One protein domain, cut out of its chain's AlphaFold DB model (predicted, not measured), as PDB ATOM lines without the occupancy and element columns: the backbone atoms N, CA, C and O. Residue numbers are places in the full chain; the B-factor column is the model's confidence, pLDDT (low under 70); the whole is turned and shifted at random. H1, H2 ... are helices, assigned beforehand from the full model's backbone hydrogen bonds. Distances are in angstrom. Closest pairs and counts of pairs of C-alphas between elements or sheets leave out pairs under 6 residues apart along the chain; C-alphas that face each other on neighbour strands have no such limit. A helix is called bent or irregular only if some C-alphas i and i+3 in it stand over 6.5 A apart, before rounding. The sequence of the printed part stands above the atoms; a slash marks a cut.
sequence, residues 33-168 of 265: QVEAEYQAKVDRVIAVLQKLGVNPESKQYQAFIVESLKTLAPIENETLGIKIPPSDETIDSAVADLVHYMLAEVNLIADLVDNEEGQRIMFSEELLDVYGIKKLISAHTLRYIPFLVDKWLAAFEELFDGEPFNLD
ATOM      1  N   GLN A  33     -14.049 -46.801 -20.283       70.69
ATOM      2  CA  GLN A  33     -15.233 -47.577 -19.946       70.69
ATOM      3  C   GLN A  33     -15.580 -47.403 -18.464       70.69
ATOM      4  O   GLN A  33     -16.733 -47.113 -18.159       70.69
ATOM      5  N   VAL A  34     -14.590 -47.494 -17.572       67.00
ATOM      6  CA  VAL A  34     -14.766 -47.253 -16.131       67.00
ATOM      7  C   VAL A  34     -15.294 -45.838 -15.873       67.00
ATOM      8  O   VAL A  34     -16.267 -45.671 -15.143       67.00
ATOM      9  N   GLU A  35     -14.730 -44.822 -16.535       69.00
ATOM     10  CA  GLU A  35     -15.201 -43.433 -16.439       69.00
ATOM     11  C   GLU A  35     -16.661 -43.285 -16.907       69.00
ATOM     12  O   GLU A  35     -17.471 -42.634 -16.248       69.00
ATOM     13  N   ALA A  36     -17.027 -43.923 -18.023       73.88
ATOM     14  CA  ALA A  36     -18.393 -43.886 -18.540       73.88
ATOM     15  C   ALA A  36     -19.395 -44.597 -17.613       73.88
ATOM     16  O   ALA A  36     -20.522 -44.127 -17.445       73.88
ATOM     17  N   GLU A  37     -18.995 -45.716 -17.009       78.75
ATOM     18  CA  GLU A  37     -19.804 -46.443 -16.028       78.75
ATOM     19  C   GLU A  37     -19.999 -45.617 -14.751       78.75
ATOM     20  O   GLU A  37     -21.130 -45.495 -14.275       78.75
ATOM     21  N   TYR A  38     -18.939 -44.983 -14.245       75.94
ATOM     22  CA  TYR A  38     -19.016 -44.069 -13.107       75.94
ATOM     23  C   TYR A  38     -19.939 -42.877 -13.400       75.94
ATOM     24  O   TYR A  38     -20.868 -42.607 -12.636       75.94
ATOM     25  N   GLN A  39     -19.779 -42.221 -14.553       81.38
ATOM     26  CA  GLN A  39     -20.633 -41.097 -14.937       81.38
ATOM     27  C   GLN A  39     -22.110 -41.506 -15.042       81.38
ATOM     28  O   GLN A  39     -22.992 -40.755 -14.626       81.38
ATOM     29  N   ALA A  40     -22.407 -42.716 -15.527       86.12
ATOM     30  CA  ALA A  40     -23.776 -43.225 -15.560       86.12
ATOM     31  C   ALA A  40     -24.377 -43.406 -14.151       86.12
ATOM     32  O   ALA A  40     -25.580 -43.191 -13.962       86.12
ATOM     33  N   LYS A  41     -23.562 -43.770 -13.149       86.75
ATOM     34  CA  LYS A  41     -23.996 -43.827 -11.744       86.75
ATOM     35  C   LYS A  41     -24.254 -42.431 -11.185       86.75
ATOM     36  O   LYS A  41     -25.312 -42.218 -10.595       86.75
ATOM     37  N   VAL A  42     -23.361 -41.473 -11.440       83.31
ATOM     38  CA  VAL A  42     -23.555 -40.059 -11.067       83.31
ATOM     39  C   VAL A  42     -24.866 -39.528 -11.652       83.31
ATOM     40  O   VAL A  42     -25.715 -39.011 -10.921       83.31
ATOM     41  N   ASP A  43     -25.097 -39.744 -12.948       89.75
ATOM     42  CA  ASP A  43     -26.319 -39.320 -13.636       89.75
ATOM     43  C   ASP A  43     -27.576 -39.962 -13.027       89.75
ATOM     44  O   ASP A  43     -28.614 -39.307 -12.897       89.75
ATOM     45  N   ARG A  44     -27.497 -41.235 -12.607       92.75
ATOM     46  CA  ARG A  44     -28.592 -41.926 -11.909       92.75
ATOM     47  C   ARG A  44     -28.901 -41.271 -10.563       92.75
ATOM     48  O   ARG A  44     -30.077 -41.025 -10.285       92.75
ATOM     49  N   VAL A  45     -27.887 -40.977  -9.747       90.12
ATOM     50  CA  VAL A  45     -28.062 -40.310  -8.443       90.12
ATOM     51  C   VAL A  45     -28.693 -38.930  -8.639       90.12
ATOM     52  O   VAL A  45     -29.716 -38.618  -8.025       90.12
ATOM     53  N   ILE A  46     -28.157 -38.138  -9.571       89.88
ATOM     54  CA  ILE A  46     -28.694 -36.818  -9.923       89.88
ATOM     55  C   ILE A  46     -30.149 -36.926 -10.385       89.88
ATOM     56  O   ILE A  46     -30.993 -36.143  -9.949       89.88
ATOM     57  N   ALA A  47     -30.480 -37.898 -11.237       92.38
ATOM     58  CA  ALA A  47     -31.839 -38.075 -11.736       92.38
ATOM     59  C   ALA A  47     -32.840 -38.392 -10.612       92.38
ATOM     60  O   ALA A  47     -33.961 -37.877 -10.635       92.38
ATOM     61  N   VAL A  48     -32.459 -39.212  -9.626       94.00
ATOM     62  CA  VAL A  48     -33.296 -39.491  -8.444       94.00
ATOM     63  C   VAL A  48     -33.510 -38.216  -7.628       94.00
ATOM     64  O   VAL A  48     -34.654 -37.835  -7.370       94.00
ATOM     65  N   LEU A  49     -32.437 -37.492  -7.309       89.94
ATOM     66  CA  LEU A  49     -32.513 -36.233  -6.562       89.94
ATOM     67  C   LEU A  49     -33.389 -35.193  -7.278       89.94
ATOM     68  O   LEU A  49     -34.259 -34.566  -6.664       89.94
ATOM     69  N   GLN A  50     -33.247 -35.061  -8.598       90.19
ATOM     70  CA  GLN A  50     -34.031 -34.121  -9.399       90.19
ATOM     71  C   GLN A  50     -35.533 -34.423  -9.368       90.19
ATOM     72  O   GLN A  50     -36.328 -33.483  -9.278       90.19
ATOM     73  N   LYS A  51     -35.948 -35.701  -9.380       92.25
ATOM     74  CA  LYS A  51     -37.370 -36.080  -9.223       92.25
ATOM     75  C   LYS A  51     -37.950 -35.594  -7.894       92.25
ATOM     76  O   LYS A  51     -39.122 -35.225  -7.836       92.25
ATOM     77  N   LEU A  52     -37.126 -35.552  -6.851       89.25
ATOM     78  CA  LEU A  52     -37.482 -35.085  -5.508       89.25
ATOM     79  C   LEU A  52     -37.333 -33.555  -5.362       89.25
ATOM     80  O   LEU A  52     -37.554 -32.970  -4.294       89.25
ATOM     81  N   GLY A  53     -36.987 -32.867  -6.453       86.06
ATOM     82  CA  GLY A  53     -36.748 -31.430  -6.473       86.06
ATOM     83  C   GLY A  53     -35.501 -31.030  -5.686       86.06
ATOM     84  O   GLY A  53     -35.501 -29.963  -5.070       86.06
ATOM     85  N   VAL A  54     -34.488 -31.899  -5.652       83.44
ATOM     86  CA  VAL A  54     -33.125 -31.610  -5.195       83.44
ATOM     87  C   VAL A  54     -32.251 -31.466  -6.431       83.44
ATOM     88  O   VAL A  54     -32.112 -32.393  -7.223       83.44
ATOM     89  N   ASN A  55     -31.696 -30.279  -6.640       85.19
ATOM     90  CA  ASN A  55     -30.758 -30.046  -7.731       85.19
ATOM     91  C   ASN A  55     -29.722 -29.010  -7.277       85.19
ATOM     92  O   ASN A  55     -29.981 -27.815  -7.435       85.19
ATOM     93  N   PRO A  56     -28.585 -29.450  -6.708       73.38
ATOM     94  CA  PRO A  56     -27.557 -28.567  -6.154       73.38
ATOM     95  C   PRO A  56     -27.064 -27.492  -7.133       73.38
ATOM     96  O   PRO A  56     -26.773 -26.370  -6.725       73.38
ATOM     97  N   GLU A  57     -27.045 -27.792  -8.434       77.81
ATOM     98  CA  GLU A  57     -26.586 -26.875  -9.487       77.81
ATOM     99  C   GLU A  57     -27.672 -25.893  -9.965       77.81
ATOM    100  O   GLU A  57     -27.396 -24.913 -10.663       77.81
ATOM    101  N   SER A  58     -28.939 -26.125  -9.606       84.94
ATOM    102  CA  SER A  58     -30.039 -25.261 -10.026       84.94
ATOM    103  C   SER A  58     -30.036 -23.949  -9.251       84.94
ATOM    104  O   SER A  58     -30.233 -23.920  -8.038       84.94
ATOM    105  N   LYS A  59     -29.968 -22.822  -9.974       84.00
ATOM    106  CA  LYS A  59     -30.124 -21.479  -9.385       84.00
ATOM    107  C   LYS A  59     -31.425 -21.316  -8.599       84.00
ATOM    108  O   LYS A  59     -31.453 -20.602  -7.604       84.00
ATOM    109  N   GLN A  60     -32.506 -21.957  -9.046       83.81
ATOM    110  CA  GLN A  60     -33.786 -21.909  -8.339       83.81
ATOM    111  C   GLN A  60     -33.703 -22.640  -6.995       83.81
ATOM    112  O   GLN A  60     -34.268 -22.182  -6.006       83.81
ATOM    113  N   TYR A  61     -32.992 -23.764  -6.965       78.94
ATOM    114  CA  TYR A  61     -32.801 -24.545  -5.753       78.94
ATOM    115  C   TYR A  61     -31.856 -23.837  -4.775       78.94
ATOM    116  O   TYR A  61     -32.189 -23.699  -3.603       78.94
ATOM    117  N   GLN A  62     -30.750 -23.269  -5.262       81.56
ATOM    118  CA  GLN A  62     -29.855 -22.440  -4.447       81.56
ATOM    119  C   GLN A  62     -30.581 -21.220  -3.860       81.56
ATOM    120  O   GLN A  62     -30.431 -20.929  -2.678       81.56
ATOM    121  N   ALA A  63     -31.446 -20.552  -4.635       82.62
ATOM    122  CA  ALA A  63     -32.266 -19.449  -4.128       82.62
ATOM    123  C   ALA A  63     -33.230 -19.886  -3.009       82.62
ATOM    124  O   ALA A  63     -33.424 -19.152  -2.041       82.62
ATOM    125  N   PHE A  64     -33.797 -21.092  -3.109       81.69
ATOM    126  CA  PHE A  64     -34.615 -21.676  -2.045       81.69
ATOM    127  C   PHE A  64     -33.798 -21.959  -0.767       81.69
ATOM    128  O   PHE A  64     -34.291 -21.716   0.338       81.69
ATOM    129  N   ILE A  65     -32.546 -22.415  -0.891       75.25
ATOM    130  CA  ILE A  65     -31.641 -22.599   0.258       75.25
ATOM    131  C   ILE A  65     -31.331 -21.246   0.908       75.25
ATOM    132  O   ILE A  65     -31.466 -21.119   2.123       75.25
ATOM    133  N   VAL A  66     -30.993 -20.221   0.116       76.88
ATOM    134  CA  VAL A  66     -30.761 -18.851   0.611       76.88
ATOM    135  C   VAL A  66     -31.960 -18.359   1.426       76.88
ATOM    136  O   VAL A  66     -31.794 -17.857   2.536       76.88
ATOM    137  N   GLU A  67     -33.179 -18.511   0.902       80.50
ATOM    138  CA  GLU A  67     -34.405 -18.101   1.597       80.50
ATOM    139  C   GLU A  67     -34.629 -18.890   2.898       80.50
ATOM    140  O   GLU A  67     -34.998 -18.312   3.926       80.50
ATOM    141  N   SER A  68     -34.345 -20.194   2.878       72.12
ATOM    142  CA  SER A  68     -34.445 -21.059   4.058       72.12
ATOM    143  C   SER A  68     -33.457 -20.635   5.148       72.12
ATOM    144  O   SER A  68     -33.864 -20.435   6.291       72.12
ATOM    145  N   LEU A  69     -32.189 -20.392   4.799       67.69
ATOM    146  CA  LEU A  69     -31.170 -19.913   5.739       67.69
ATOM    147  C   LEU A  69     -31.515 -18.527   6.296       67.69
ATOM    148  O   LEU A  69     -31.412 -18.307   7.501       67.69
ATOM    149  N   LYS A  70     -32.016 -17.610   5.457       67.75
ATOM    150  CA  LYS A  70     -32.503 -16.287   5.897       67.75
ATOM    151  C   LYS A  70     -33.651 -16.378   6.898       67.75
ATOM    152  O   LYS A  70     -33.795 -15.494   7.739       67.75
ATOM    153  N   THR A  71     -34.459 -17.429   6.807       71.88
ATOM    154  CA  THR A  71     -35.600 -17.656   7.700       71.88
ATOM    155  C   THR A  71     -35.185 -18.348   9.000       71.88
ATOM    156  O   THR A  71     -35.672 -17.977  10.066       71.88
ATOM    157  N   LEU A  72     -34.285 -19.333   8.926       63.56
ATOM    158  CA  LEU A  72     -33.899 -20.175  10.064       63.56
ATOM    159  C   LEU A  72     -32.792 -19.557  10.921       63.56
ATOM    160  O   LEU A  72     -32.875 -19.618  12.147       63.56
ATOM    161  N   ALA A  73     -31.807 -18.895  10.311       62.09
ATOM    162  CA  ALA A  73     -30.674 -18.337  11.043       62.09
ATOM    163  C   ALA A  73     -31.072 -17.322  12.136       62.09
ATOM    164  O   ALA A  73     -30.470 -17.353  13.207       62.09
ATOM    165  N   PRO A  74     -32.091 -16.451  11.963       63.94
ATOM    166  CA  PRO A  74     -32.572 -15.605  13.056       63.94
ATOM    167  C   PRO A  74     -33.143 -16.390  14.248       63.94
ATOM    168  O   PRO A  74     -32.939 -15.980  15.387       63.94
ATOM    169  N   ILE A  75     -33.832 -17.511  13.995       63.56
ATOM    170  CA  ILE A  75     -34.447 -18.365  15.028       63.56
ATOM    171  C   ILE A  75     -33.358 -19.091  15.824       63.56
ATOM    172  O   ILE A  75     -33.383 -19.138  17.057       63.56
ATOM    173  N   GLU A  76     -32.370 -19.636  15.119       56.97
ATOM    174  CA  GLU A  76     -31.228 -20.315  15.724       56.97
ATOM    175  C   GLU A  76     -30.346 -19.334  16.506       56.97
ATOM    176  O   GLU A  76     -30.007 -19.587  17.662       56.97
ATOM    177  N   ASN A  77     -30.085 -18.148  15.952       59.12
ATOM    178  CA  ASN A  77     -29.365 -17.081  16.645       59.12
ATOM    179  C   ASN A  77     -30.085 -16.612  17.916       59.12
ATOM    180  O   ASN A  77     -29.429 -16.385  18.932       59.12
ATOM    181  N   GLU A  78     -31.415 -16.494  17.901       62.56
ATOM    182  CA  GLU A  78     -32.194 -16.183  19.107       62.56
ATOM    183  C   GLU A  78     -32.033 -17.276  20.174       62.56
ATOM    184  O   GLU A  78     -31.815 -16.968  21.348       62.56
ATOM    185  N   THR A  79     -32.047 -18.544  19.755       59.06
ATOM    186  CA  THR A  79     -31.855 -19.711  20.631       59.06
ATOM    187  C   THR A  79     -30.449 -19.748  21.241       59.06
ATOM    188  O   THR A  79     -30.292 -20.029  22.429       59.06
ATOM    189  N   LEU A  80     -29.428 -19.405  20.453       48.47
ATOM    190  CA  LEU A  80     -28.022 -19.359  20.866       48.47
ATOM    191  C   LEU A  80     -27.627 -18.032  21.547       48.47
ATOM    192  O   LEU A  80     -26.491 -17.870  21.992       48.47
ATOM    193  N   GLY A  81     -28.544 -17.062  21.643       56.47
ATOM    194  CA  GLY A  81     -28.279 -15.736  22.213       56.47
ATOM    195  C   GLY A  81     -27.371 -14.840  21.356       56.47
ATOM    196  O   GLY A  81     -26.851 -13.831  21.847       56.47
ATOM    197  N   ILE A  82     -27.183 -15.183  20.082       53.59
ATOM    198  CA  ILE A  82     -26.397 -14.434  19.101       53.59
ATOM    199  C   ILE A  82     -27.254 -13.276  18.573       53.59
ATOM    200  O   ILE A  82     -28.324 -13.461  18.007       53.59
ATOM    201  N   LYS A  83     -26.794 -12.036  18.766       55.38
ATOM    202  CA  LYS A  83     -27.576 -10.824  18.433       55.38
ATOM    203  C   LYS A  83     -27.337 -10.274  17.029       55.38
ATOM    204  O   LYS A  83     -27.950  -9.273  16.663       55.38
ATOM    205  N   ILE A  84     -26.409 -10.862  16.284       56.50
ATOM    206  CA  ILE A  84     -26.009 -10.372  14.967       56.50
ATOM    207  C   ILE A  84     -26.633 -11.307  13.929       56.50
ATOM    208  O   ILE A  84     -26.267 -12.480  13.905       56.50
ATOM    209  N   PRO A  85     -27.585 -10.837  13.105       60.22
ATOM    210  CA  PRO A  85     -28.071 -11.636  11.990       60.22
ATOM    211  C   PRO A  85     -26.924 -11.866  10.992       60.22
ATOM    212  O   PRO A  85     -26.098 -10.963  10.815       60.22
ATOM    213  N   PRO A  86     -26.849 -13.040  10.344       63.03
ATOM    214  CA  PRO A  86     -25.828 -13.289   9.333       63.03
ATOM    215  C   PRO A  86     -25.962 -12.283   8.183       63.03
ATOM    216  O   PRO A  86     -27.073 -11.889   7.815       63.03
ATOM    217  N   SER A  87     -24.830 -11.838   7.635       72.06
ATOM    218  CA  SER A  87     -24.825 -10.978   6.450       72.06
ATOM    219  C   SER A  87     -25.213 -11.778   5.204       72.06
ATOM    220  O   SER A  87     -25.085 -13.001   5.183       72.06
ATOM    221  N   ASP A  88     -25.640 -11.091   4.139       74.19
ATOM    222  CA  ASP A  88     -25.887 -11.745   2.846       74.19
ATOM    223  C   ASP A  88     -24.634 -12.486   2.336       74.19
ATOM    224  O   ASP A  88     -24.752 -13.601   1.850       74.19
ATOM    225  N   GLU A  89     -23.431 -11.936   2.545       70.12
ATOM    226  CA  GLU A  89     -22.154 -12.575   2.178       70.12
ATOM    227  C   GLU A  89     -21.902 -13.881   2.953       70.12
ATOM    228  O   GLU A  89     -21.461 -14.873   2.381       70.12
ATOM    229  N   THR A  90     -22.221 -13.909   4.252       68.00
ATOM    230  CA  THR A  90     -22.126 -15.123   5.077       68.00
ATOM    231  C   THR A  90     -23.112 -16.190   4.614       68.00
ATOM    232  O   THR A  90     -22.776 -17.371   4.596       68.00
ATOM    233  N   ILE A  91     -24.318 -15.783   4.215       67.00
ATOM    234  CA  ILE A  91     -25.332 -16.699   3.688       67.00
ATOM    235  C   ILE A  91     -24.888 -17.251   2.333       67.00
ATOM    236  O   ILE A  91     -24.953 -18.458   2.134       67.00
ATOM    237  N   ASP A  92     -24.392 -16.403   1.435       69.25
ATOM    238  CA  ASP A  92     -23.915 -16.826   0.117       69.25
ATOM    239  C   ASP A  92     -22.734 -17.809   0.233       69.25
ATOM    240  O   ASP A  92     -22.712 -18.818  -0.473       69.25
ATOM    241  N   SER A  93     -21.801 -17.574   1.167       68.81
ATOM    242  CA  SER A  93     -20.709 -18.513   1.472       68.81
ATOM    243  C   SER A  93     -21.233 -19.849   2.000       68.81
ATOM    244  O   SER A  93     -20.869 -20.893   1.474       68.81
ATOM    245  N   ALA A  94     -22.145 -19.832   2.979       64.88
ATOM    246  CA  ALA A  94     -22.722 -21.057   3.535       64.88
ATOM    247  C   ALA A  94     -23.499 -21.870   2.483       64.88
ATOM    248  O   ALA A  94     -23.501 -23.099   2.516       64.88
ATOM    249  N   VAL A  95     -24.149 -21.198   1.526       71.56
ATOM    250  CA  VAL A  95     -24.807 -21.863   0.393       71.56
ATOM    251  C   VAL A  95     -23.788 -22.489  -0.550       71.56
ATOM    252  O   VAL A  95     -24.014 -23.610  -0.998       71.56
ATOM    253  N   ALA A  96     -22.686 -21.800  -0.851       72.00
ATOM    254  CA  ALA A  96     -21.621 -22.354  -1.681       72.00
ATOM    255  C   ALA A  96     -21.013 -23.615  -1.046       72.00
ATOM    256  O   ALA A  96     -20.897 -24.634  -1.728       72.00
ATOM    257  N   ASP A  97     -20.729 -23.572   0.258       73.56
ATOM    258  CA  ASP A  97     -20.210 -24.716   1.013       73.56
ATOM    259  C   ASP A  97     -21.212 -25.876   1.006       73.56
ATOM    260  O   ASP A  97     -20.863 -27.005   0.670       73.56
ATOM    261  N   LEU A  98     -22.494 -25.606   1.279       70.50
ATOM    262  CA  LEU A  98     -23.530 -26.642   1.256       70.50
ATOM    263  C   LEU A  98     -23.689 -27.270  -0.136       70.50
ATOM    264  O   LEU A  98     -23.869 -28.479  -0.246       70.50
ATOM    265  N   VAL A  99     -23.623 -26.476  -1.208       76.31
ATOM    266  CA  VAL A  99     -23.649 -26.998  -2.584       76.31
ATOM    267  C   VAL A  99     -22.433 -27.872  -2.855       76.31
ATOM    268  O   VAL A  99     -22.590 -28.938  -3.446       76.31
ATOM    269  N   HIS A 100     -21.252 -27.460  -2.398       76.81
ATOM    270  CA  HIS A 100     -20.041 -28.260  -2.516       76.81
ATOM    271  C   HIS A 100     -20.188 -29.614  -1.805       76.81
ATOM    272  O   HIS A 100     -19.969 -30.645  -2.439       76.81
ATOM    273  N   TYR A 101     -20.668 -29.630  -0.556       75.62
ATOM    274  CA  TYR A 101     -20.927 -30.873   0.180       75.62
ATOM    275  C   TYR A 101     -21.982 -31.749  -0.498       75.62
ATOM    276  O   TYR A 101     -21.778 -32.946  -0.649       75.62
ATOM    277  N   MET A 102     -23.084 -31.169  -0.985       76.06
ATOM    278  CA  MET A 102     -24.105 -31.929  -1.715       76.06
ATOM    279  C   MET A 102     -23.548 -32.592  -2.980       76.06
ATOM    280  O   MET A 102     -23.941 -33.707  -3.305       76.06
ATOM    281  N   LEU A 103     -22.656 -31.915  -3.710       80.19
ATOM    282  CA  LEU A 103     -22.014 -32.480  -4.899       80.19
ATOM    283  C   LEU A 103     -20.983 -33.557  -4.537       80.19
ATOM    284  O   LEU A 103     -20.890 -34.563  -5.238       80.19
ATOM    285  N   ALA A 104     -20.246 -33.379  -3.438       76.25
ATOM    286  CA  ALA A 104     -19.357 -34.409  -2.908       76.25
ATOM    287  C   ALA A 104     -20.143 -35.672  -2.513       76.25
ATOM    288  O   ALA A 104     -19.781 -36.766  -2.937       76.25
ATOM    289  N   GLU A 105     -21.276 -35.517  -1.819       83.50
ATOM    290  CA  GLU A 105     -22.161 -36.633  -1.467       83.50
ATOM    291  C   GLU A 105     -22.707 -37.345  -2.712       83.50
ATOM    292  O   GLU A 105     -22.753 -38.568  -2.740       83.50
ATOM    293  N   VAL A 106     -23.083 -36.618  -3.772       84.31
ATOM    294  CA  VAL A 106     -23.527 -37.238  -5.038       84.31
ATOM    295  C   VAL A 106     -22.469 -38.186  -5.602       84.31
ATOM    296  O   VAL A 106     -22.811 -39.299  -5.998       84.31
ATOM    297  N   ASN A 107     -21.207 -37.751  -5.632       78.19
ATOM    298  CA  ASN A 107     -20.092 -38.566  -6.114       78.19
ATOM    299  C   ASN A 107     -19.863 -39.781  -5.210       78.19
ATOM    300  O   ASN A 107     -19.842 -40.907  -5.697       78.19
ATOM    301  N   LEU A 108     -19.827 -39.564  -3.895       83.19
ATOM    302  CA  LEU A 108     -19.703 -40.637  -2.912       83.19
ATOM    303  C   LEU A 108     -20.798 -41.697  -3.086       83.19
ATOM    304  O   LEU A 108     -20.532 -42.891  -3.146       83.19
ATOM    305  N   ILE A 109     -22.055 -41.279  -3.209       86.25
ATOM    306  CA  ILE A 109     -23.171 -42.203  -3.406       86.25
ATOM    307  C   ILE A 109     -23.021 -42.947  -4.735       86.25
ATOM    308  O   ILE A 109     -23.292 -44.144  -4.787       86.25
ATOM    309  N   ALA A 110     -22.579 -42.274  -5.800       83.25
ATOM    310  CA  ALA A 110     -22.323 -42.920  -7.084       83.25
ATOM    311  C   ALA A 110     -21.236 -44.004  -6.978       83.25
ATOM    312  O   ALA A 110     -21.410 -45.077  -7.558       83.25
ATOM    313  N   ASP A 111     -20.185 -43.770  -6.188       78.12
ATOM    314  CA  ASP A 111     -19.144 -44.764  -5.909       78.12
ATOM    315  C   ASP A 111     -19.680 -45.988  -5.170       78.12
ATOM    316  O   ASP A 111     -19.206 -47.098  -5.406       78.12
ATOM    317  N   LEU A 112     -20.685 -45.813  -4.309       84.88
ATOM    318  CA  LEU A 112     -21.244 -46.881  -3.474       84.88
ATOM    319  C   LEU A 112     -22.382 -47.650  -4.149       84.88
ATOM    320  O   LEU A 112     -22.607 -48.823  -3.834       84.88
ATOM    321  N   VAL A 113     -23.127 -47.014  -5.056       85.94
ATOM    322  CA  VAL A 113     -24.242 -47.651  -5.766       85.94
ATOM    323  C   VAL A 113     -23.721 -48.833  -6.582       85.94
ATOM    324  O   VAL A 113     -22.834 -48.702  -7.433       85.94
ATOM    325  N   ASP A 114     -24.300 -50.004  -6.314       84.44
ATOM    326  CA  ASP A 114     -23.958 -51.277  -6.953       84.44
ATOM    327  C   ASP A 114     -22.455 -51.640  -6.842       84.44
ATOM    328  O   ASP A 114     -21.916 -52.328  -7.705       84.44
ATOM    329  N   ASN A 115     -21.763 -51.155  -5.800       80.81
ATOM    330  CA  ASN A 115     -20.338 -51.395  -5.549       80.81
ATOM    331  C   ASN A 115     -20.101 -51.923  -4.124       80.81
ATOM    332  O   ASN A 115     -19.803 -51.168  -3.200       80.81
ATOM    333  N   GLU A 116     -20.236 -53.237  -3.938       85.44
ATOM    334  CA  GLU A 116     -20.057 -53.879  -2.627       85.44
ATOM    335  C   GLU A 116     -18.650 -53.671  -2.045       85.44
ATOM    336  O   GLU A 116     -18.491 -53.561  -0.830       85.44
ATOM    337  N   GLU A 117     -17.626 -53.604  -2.895       76.75
ATOM    338  CA  GLU A 117     -16.245 -53.397  -2.462       76.75
ATOM    339  C   GLU A 117     -16.034 -51.974  -1.939       76.75
ATOM    340  O   GLU A 117     -15.554 -51.804  -0.818       76.75
ATOM    341  N   GLY A 118     -16.506 -50.960  -2.672       74.31
ATOM    342  CA  GLY A 118     -16.495 -49.569  -2.209       74.31
ATOM    343  C   GLY A 118     -17.251 -49.384  -0.890       74.31
ATOM    344  O   GLY A 118     -16.771 -48.709   0.021       74.31
ATOM    345  N   GLN A 119     -18.390 -50.065  -0.727       83.88
ATOM    346  CA  GLN A 119     -19.137 -50.064   0.533       83.88
ATOM    347  C   GLN A 119     -18.318 -50.641   1.693       83.88
ATOM    348  O   GLN A 119     -18.306 -50.058   2.781       83.88
ATOM    349  N   ARG A 120     -17.622 -51.769   1.480       78.56
ATOM    350  CA  ARG A 120     -16.764 -52.400   2.503       78.56
ATOM    351  C   ARG A 120     -15.580 -51.516   2.870       78.56
ATOM    352  O   ARG A 120     -15.247 -51.439   4.051       78.56
ATOM    353  N   ILE A 121     -14.977 -50.845   1.891       72.94
ATOM    354  CA  ILE A 121     -13.879 -49.898   2.118       72.94
ATOM    355  C   ILE A 121     -14.357 -48.745   3.008       72.94
ATOM    356  O   ILE A 121     -13.691 -48.412   3.988       72.94
ATOM    357  N   MET A 122     -15.533 -48.183   2.721       78.19
ATOM    358  CA  MET A 122     -16.062 -47.050   3.476       78.19
ATOM    359  C   MET A 122     -16.503 -47.437   4.899       78.19
ATOM    360  O   MET A 122     -16.070 -46.837   5.889       78.19
ATOM    361  N   PHE A 123     -17.358 -48.456   5.033       82.00
ATOM    362  CA  PHE A 123     -18.050 -48.739   6.293       82.00
ATOM    363  C   PHE A 123     -17.554 -49.973   7.047       82.00
ATOM    364  O   PHE A 123     -17.989 -50.172   8.170       82.00
ATOM    365  N   SER A 124     -16.599 -50.751   6.535       83.31
ATOM    366  CA  SER A 124     -16.228 -52.085   7.048       83.31
ATOM    367  C   SER A 124     -17.346 -53.131   6.928       83.31
ATOM    368  O   SER A 124     -18.535 -52.820   6.935       83.31
ATOM    369  N   GLU A 125     -16.957 -54.403   6.843       87.56
ATOM    370  CA  GLU A 125     -17.898 -55.527   6.736       87.56
ATOM    371  C   GLU A 125     -18.783 -55.669   7.987       87.56
ATOM    372  O   GLU A 125     -19.981 -55.896   7.862       87.56
ATOM    373  N   GLU A 126     -18.237 -55.434   9.187       88.94
ATOM    374  CA  GLU A 126     -18.990 -55.552  10.444       88.94
ATOM    375  C   GLU A 126     -20.160 -54.561  10.514       88.94
ATOM    376  O   GLU A 126     -21.283 -54.950  10.839       88.94
ATOM    377  N   LEU A 127     -19.934 -53.284  10.183       90.31
ATOM    378  CA  LEU A 127     -21.020 -52.301  10.217       90.31
ATOM    379  C   LEU A 127     -22.049 -52.568   9.118       90.31
ATOM    380  O   LEU A 127     -23.246 -52.394   9.360       90.31
ATOM    381  N   LEU A 128     -21.609 -52.993   7.929       92.31
ATOM    382  CA  LEU A 128     -22.513 -53.345   6.833       92.31
ATOM    383  C   LEU A 128     -23.428 -54.513   7.211       92.31
ATOM    384  O   LEU A 128     -24.625 -54.438   6.944       92.31
ATOM    385  N   ASP A 129     -22.902 -55.538   7.879       92.69
ATOM    386  CA  ASP A 129     -23.682 -56.694   8.329       92.69
ATOM    387  C   ASP A 129     -24.709 -56.326   9.412       92.69
ATOM    388  O   ASP A 129     -25.817 -56.869   9.438       92.69
ATOM    389  N   VAL A 130     -24.356 -55.406  10.316       93.31
ATOM    390  CA  VAL A 130     -25.221 -55.006  11.437       93.31
ATOM    391  C   VAL A 130     -26.296 -54.007  11.007       93.31
ATOM    392  O   VAL A 130     -27.456 -54.145  11.400       93.31
ATOM    393  N   TYR A 131     -25.920 -52.987  10.235       93.38
ATOM    394  CA  TYR A 131     -26.782 -51.835   9.951       93.38
ATOM    395  C   TYR A 131     -27.279 -51.781   8.505       93.38
ATOM    396  O   TYR A 131     -28.351 -51.227   8.250       93.38
ATOM    397  N   GLY A 132     -26.538 -52.363   7.561       94.38
ATOM    398  CA  GLY A 132     -26.810 -52.263   6.132       94.38
ATOM    399  C   GLY A 132     -26.431 -50.904   5.536       94.38
ATOM    400  O   GLY A 132     -26.487 -49.860   6.194       94.38
ATOM    401  N   ILE A 133     -26.077 -50.909   4.245       93.75
ATOM    402  CA  ILE A 133     -25.585 -49.717   3.538       93.75
ATOM    403  C   ILE A 133     -26.566 -48.541   3.597       93.75
ATOM    404  O   ILE A 133     -26.141 -47.414   3.830       93.75
ATOM    405  N   LYS A 134     -27.878 -48.790   3.470       94.50
ATOM    406  CA  LYS A 134     -28.895 -47.728   3.469       94.50
ATOM    407  C   LYS A 134     -28.884 -46.908   4.761       94.50
ATOM    408  O   LYS A 134     -28.936 -45.681   4.697       94.50
ATOM    409  N   LYS A 135     -28.798 -47.549   5.930       94.06
ATOM    410  CA  LYS A 135     -28.754 -46.829   7.213       94.06
ATOM    411  C   LYS A 135     -27.425 -46.116   7.414       94.06
ATOM    412  O   LYS A 135     -27.423 -44.987   7.892       94.06
ATOM    413  N   LEU A 136     -26.322 -46.749   7.020       92.75
ATOM    414  CA  LEU A 136     -24.980 -46.179   7.131       92.75
ATOM    415  C   LEU A 136     -24.811 -44.927   6.268       92.75
ATOM    416  O   LEU A 136     -24.396 -43.894   6.788       92.75
ATOM    417  N   ILE A 137     -25.206 -44.980   4.993       90.62
ATOM    418  CA  ILE A 137     -25.137 -43.811   4.108       90.62
ATOM    419  C   ILE A 137     -26.114 -42.720   4.552       90.62
ATOM    420  O   ILE A 137     -25.759 -41.548   4.558       90.62
ATOM    421  N   SER A 138     -27.303 -43.093   5.042       90.69
ATOM    422  CA  SER A 138     -28.245 -42.132   5.629       90.69
ATOM    423  C   SER A 138     -27.637 -41.408   6.831       90.69
ATOM    424  O   SER A 138     -27.695 -40.184   6.901       90.69
ATOM    425  N   ALA A 139     -27.024 -42.148   7.761       89.19
ATOM    426  CA  ALA A 139     -26.357 -41.585   8.929       89.19
ATOM    427  C   ALA A 139     -25.174 -40.688   8.539       89.19
ATOM    428  O   ALA A 139     -25.025 -39.610   9.107       89.19
ATOM    429  N   HIS A 140     -24.366 -41.108   7.559       86.31
ATOM    430  CA  HIS A 140     -23.258 -40.321   7.021       86.31
ATOM    431  C   HIS A 140     -23.752 -38.982   6.464       86.31
ATOM    432  O   HIS A 140     -23.345 -37.926   6.937       86.31
ATOM    433  N   THR A 141     -24.701 -39.010   5.526       81.94
ATOM    434  CA  THR A 141     -25.212 -37.796   4.883       81.94
ATOM    435  C   THR A 141     -25.889 -36.851   5.884       81.94
ATOM    436  O   THR A 141     -25.744 -35.633   5.776       81.94
ATOM    437  N   LEU A 142     -26.583 -37.381   6.899       77.00
ATOM    438  CA  LEU A 142     -27.224 -36.585   7.955       77.00
ATOM    439  C   LEU A 142     -26.248 -35.721   8.767       77.00
ATOM    440  O   LEU A 142     -26.659 -34.685   9.289       77.00
ATOM    441  N   ARG A 143     -24.974 -36.119   8.864       76.25
ATOM    442  CA  ARG A 143     -23.938 -35.352   9.576       76.25
ATOM    443  C   ARG A 143     -23.578 -34.057   8.855       76.25
ATOM    444  O   ARG A 143     -23.317 -33.049   9.503       76.25
ATOM    445  N   TYR A 144     -23.598 -34.082   7.525       69.00
ATOM    446  CA  TYR A 144     -23.144 -32.970   6.684       69.00
ATOM    447  C   TYR A 144     -24.298 -32.166   6.080       69.00
ATOM    448  O   TYR A 144     -24.141 -30.987   5.760       69.00
ATOM    449  N   ILE A 145     -25.475 -32.780   5.944       68.12
ATOM    450  CA  ILE A 145     -26.648 -32.177   5.313       68.12
ATOM    451  C   ILE A 145     -27.823 -32.162   6.310       68.12
ATOM    452  O   ILE A 145     -28.745 -32.976   6.217       68.12
ATOM    453  N   PRO A 146     -27.850 -31.204   7.257       55.12
ATOM    454  CA  PRO A 146     -28.928 -31.099   8.244       55.12
ATOM    455  C   PRO A 146     -30.239 -30.545   7.652       55.12
ATOM    456  O   PRO A 146     -31.296 -30.627   8.279       55.12
ATOM    457  N   PHE A 147     -30.205 -29.977   6.440       60.34
ATOM    458  CA  PHE A 147     -31.373 -29.434   5.745       60.34
ATOM    459  C   PHE A 147     -31.832 -30.376   4.630       60.34
ATOM    460  O   PHE A 147     -31.022 -30.882   3.869       60.34
ATOM    461  N   LEU A 148     -33.147 -30.544   4.450       64.56
ATOM    462  CA  LEU A 148     -33.725 -31.364   3.364       64.56
ATOM    463  C   LEU A 148     -33.469 -32.870   3.497       64.56
ATOM    464  O   LEU A 148     -33.607 -33.610   2.523       64.56
ATOM    465  N   VAL A 149     -33.198 -33.295   4.728       73.25
ATOM    466  CA  VAL A 149     -33.091 -34.681   5.183       73.25
ATOM    467  C   VAL A 149     -34.147 -35.584   4.545       73.25
ATOM    468  O   VAL A 149     -33.799 -36.579   3.922       73.25
ATOM    469  N   ASP A 150     -35.424 -35.197   4.593       81.38
ATOM    470  CA  ASP A 150     -36.521 -36.015   4.060       81.38
ATOM    471  C   ASP A 150     -36.358 -36.348   2.570       81.38
ATOM    472  O   ASP A 150     -36.721 -37.436   2.123       81.38
ATOM    473  N   LYS A 151     -35.808 -35.415   1.780       85.56
ATOM    474  CA  LYS A 151     -35.600 -35.616   0.342       85.56
ATOM    475  C   LYS A 151     -34.392 -36.501   0.067       85.56
ATOM    476  O   LYS A 151     -34.445 -37.314  -0.847       85.56
ATOM    477  N   TRP A 152     -33.327 -36.350   0.846       85.06
ATOM    478  CA  TRP A 152     -32.151 -37.210   0.748       85.06
ATOM    479  C   TRP A 152     -32.467 -38.643   1.172       85.06
ATOM    480  O   TRP A 152     -32.190 -39.573   0.420       85.06
ATOM    481  N   LEU A 153     -33.168 -38.828   2.290       87.75
ATOM    482  CA  LEU A 153     -33.616 -40.151   2.718       87.75
ATOM    483  C   LEU A 153     -34.539 -40.807   1.686       87.75
ATOM    484  O   LEU A 153     -34.360 -41.976   1.363       87.75
ATOM    485  N   ALA A 154     -35.471 -40.051   1.093       89.81
ATOM    486  CA  ALA A 154     -36.302 -40.568   0.005       89.81
ATOM    487  C   ALA A 154     -35.479 -40.982  -1.230       89.81
ATOM    488  O   ALA A 154     -35.837 -41.950  -1.897       89.81
ATOM    489  N   ALA A 155     -34.372 -40.292  -1.528       90.88
ATOM    490  CA  ALA A 155     -33.458 -40.709  -2.589       90.88
ATOM    491  C   ALA A 155     -32.767 -42.038  -2.246       90.88
ATOM    492  O   ALA A 155     -32.641 -42.902  -3.110       90.88
ATOM    493  N   PHE A 156     -32.372 -42.239  -0.987       91.88
ATOM    494  CA  PHE A 156     -31.743 -43.486  -0.538       91.88
ATOM    495  C   PHE A 156     -32.691 -44.680  -0.558       91.88
ATOM    496  O   PHE A 156     -32.249 -45.790  -0.846       91.88
ATOM    497  N   GLU A 157     -33.990 -44.461  -0.353       91.12
ATOM    498  CA  GLU A 157     -35.001 -45.501  -0.570       91.12
ATOM    499  C   GLU A 157     -35.075 -45.974  -2.031       91.12
ATOM    500  O   GLU A 157     -35.394 -47.135  -2.273       91.12
ATOM    501  N   GLU A 158     -34.787 -45.101  -3.005       92.56
ATOM    502  CA  GLU A 158     -34.738 -45.474  -4.428       92.56
ATOM    503  C   GLU A 158     -33.389 -46.081  -4.846       92.56
ATOM    504  O   GLU A 158     -33.332 -46.855  -5.806       92.56
ATOM    505  N   LEU A 159     -32.296 -45.686  -4.188       92.06
ATOM    506  CA  LEU A 159     -30.933 -46.028  -4.606       92.06
ATOM    507  C   LEU A 159     -30.383 -47.290  -3.941       92.06
ATOM    508  O   LEU A 159     -29.577 -47.977  -4.564       92.06
ATOM    509  N   PHE A 160     -30.820 -47.601  -2.721       93.31
ATOM    510  CA  PHE A 160     -30.291 -48.709  -1.934       93.31
ATOM    511  C   PHE A 160     -31.399 -49.631  -1.430       93.31
ATOM    512  O   PHE A 160     -32.509 -49.200  -1.110       93.31
ATOM    513  N   ASP A 161     -31.070 -50.910  -1.284       89.44
ATOM    514  CA  ASP A 161     -31.912 -51.878  -0.585       89.44
ATOM    515  C   ASP A 161     -31.645 -51.851   0.930       89.44
ATOM    516  O   ASP A 161     -30.615 -51.366   1.401       89.44
ATOM    517  N   GLY A 162     -32.595 -52.369   1.712       89.94
ATOM    518  CA  GLY A 162     -32.479 -52.483   3.170       89.94
ATOM    519  C   GLY A 162     -33.488 -51.641   3.947       89.94
ATOM    520  O   GLY A 162     -34.399 -51.035   3.373       89.94
ATOM    521  N   GLU A 163     -33.339 -51.647   5.270       92.06
ATOM    522  CA  GLU A 163     -34.238 -50.944   6.186       92.06
ATOM    523  C   GLU A 163     -34.037 -49.420   6.151       92.06
ATOM    524  O   GLU A 163     -32.892 -48.964   6.103       92.06
ATOM    525  N   PRO A 164     -35.126 -48.630   6.223       91.12
ATOM    526  CA  PRO A 164     -35.051 -47.175   6.248       91.12
ATOM    527  C   PRO A 164     -34.376 -46.671   7.527       91.12
ATOM    528  O   PRO A 164     -34.485 -47.294   8.587       91.12
ATOM    529  N   PHE A 165     -33.745 -45.502   7.439       90.38
ATOM    530  CA  PHE A 165     -33.237 -44.794   8.611       90.38
ATOM    531  C   PHE A 165     -34.384 -44.123   9.379       90.38
ATOM    532  O   PHE A 165     -35.182 -43.370   8.814       90.38
ATOM    533  N   ASN A 166     -34.471 -44.374  10.681       89.06
ATOM    534  CA  ASN A 166     -35.472 -43.784  11.555       89.06
ATOM    535  C   ASN A 166     -34.990 -42.443  12.133       89.06
ATOM    536  O   ASN A 166     -34.082 -42.390  12.963       89.06
ATOM    537  N   LEU A 167     -35.681 -41.375  11.728       83.75
ATOM    538  CA  LEU A 167     -35.426 -39.990  12.128       83.75
ATOM    539  C   LEU A 167     -35.807 -39.637  13.571       83.75
ATOM    540  O   LEU A 167     -35.509 -38.526  14.003       83.75
ATOM    541  N   ASP A 168     -36.452 -40.524  14.329       84.19
ATOM    542  CA  ASP A 168     -36.680 -40.276  15.753       84.19
ATOM    543  C   ASP A 168     -35.327 -40.205  16.492       84.19
ATOM    544  O   ASP A 168     -34.608 -41.208  16.495       84.19
TER     545      ASP A 168
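AT A GLANCE: This is residues 33 to 168 of the 265 residues of an uncharacterized protein of Candidatus Saccharibacteria bacterium (UniProt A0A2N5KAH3). Look first for one long helix, H3, with H2 crossing its first half steeply and H1 crossing its last part steeply. The hairpin of H6 and H7 runs roughly along the later half of H3, with H6 packing on residues 101 to 109 of H3 and H7 packing on H1, while the short helices H4 and H5 make a turn beyond the last end of H3. The 136 printed residues hold seven named helices, H1 to H7 in order, and no named strand; the class is all helix, with the packing part aligned, part crossed. The whole is only just compact, close to loose, with a radius of gyration of the C-alphas of 16.7 A and spans of 49 by 33 by 23 A.

IN THESE COORDINATES: Find C-alpha 33 at (-15.233, -47.577, -19.946); from there H1, residues 33 to 51, runs 27.2 A. H2, residues 59 to 80, runs 30.4 A and has a kink of 32 degrees near residue 74; it is neither bent nor irregular, but only just, with C-alphas 71 and 74 6.5 A apart. Find C-alpha 88 at (-25.887, -11.745, 2.846), where H3, residues 88 to 112, begins its 36.0 A. H4, residues 116 to 123, is 10.5 A long and H5, residues 125 to 131, 10.1 A. H6, residues 133 to 144, runs 17.2 A, and H7, residues 149 to 159, runs 15.1 A to C-alpha 159 at (-30.933, -46.028, -4.606).

HOW THE PARTS SIT: Start at the hub, H3. Its residues 106 to 111 touch H1 at a steep tilt of 54 degrees, opposite ways, with the C-alphas of Lys 41 and Ala 110 closest at 5.0 A. Its residues 91 to 99 touch H2 at a steep tilt of 66 degrees, closest at the C-alphas of Val 66 and Ile 91, 6.6 A. H6 only just touches H3, with 3 pairs of C-alphas within 8 A, at a shallow tilt of 17 degrees, opposite ways; the closest are those of Glu 105 and Thr 141, 7.1 A. H6 and H7 form a helical hairpin, closest at the C-alphas of Ser 138 and Leu 153, 6.4 A. H7 also touches H1, at the C-alphas of Val 48 and Ala 155, 6.0 A. H4 only just touches H3, only at the corner, with 3 pairs within 8 A, closest at Leu 112 and Gln 119, whose C-alphas are 5.5 A apart. H5 is close to H4 but not clearly touching, about perpendicular at 78 degrees, with the C-alphas of Arg 120 and Leu 128 closest at 7.3 A. H1 and H2 are apart. In H1, H3, H4 and H5 every O i to N i+4 pair is within hydrogen-bond range; in H2 it is 16 of 18, in H6 7 of 8 and in H7 6 of 7.

THE WHOLE: The C-alphas farthest apart are those of Gln 33 and Lys 83, 54.6 A. The printed part has no cut and no long link. Mean pLDDT of the printed part is 79.2; look for values under 70 at residues 34 to 35, 69 to 70, 72 to 86, 90 to 94 and 144 to 148.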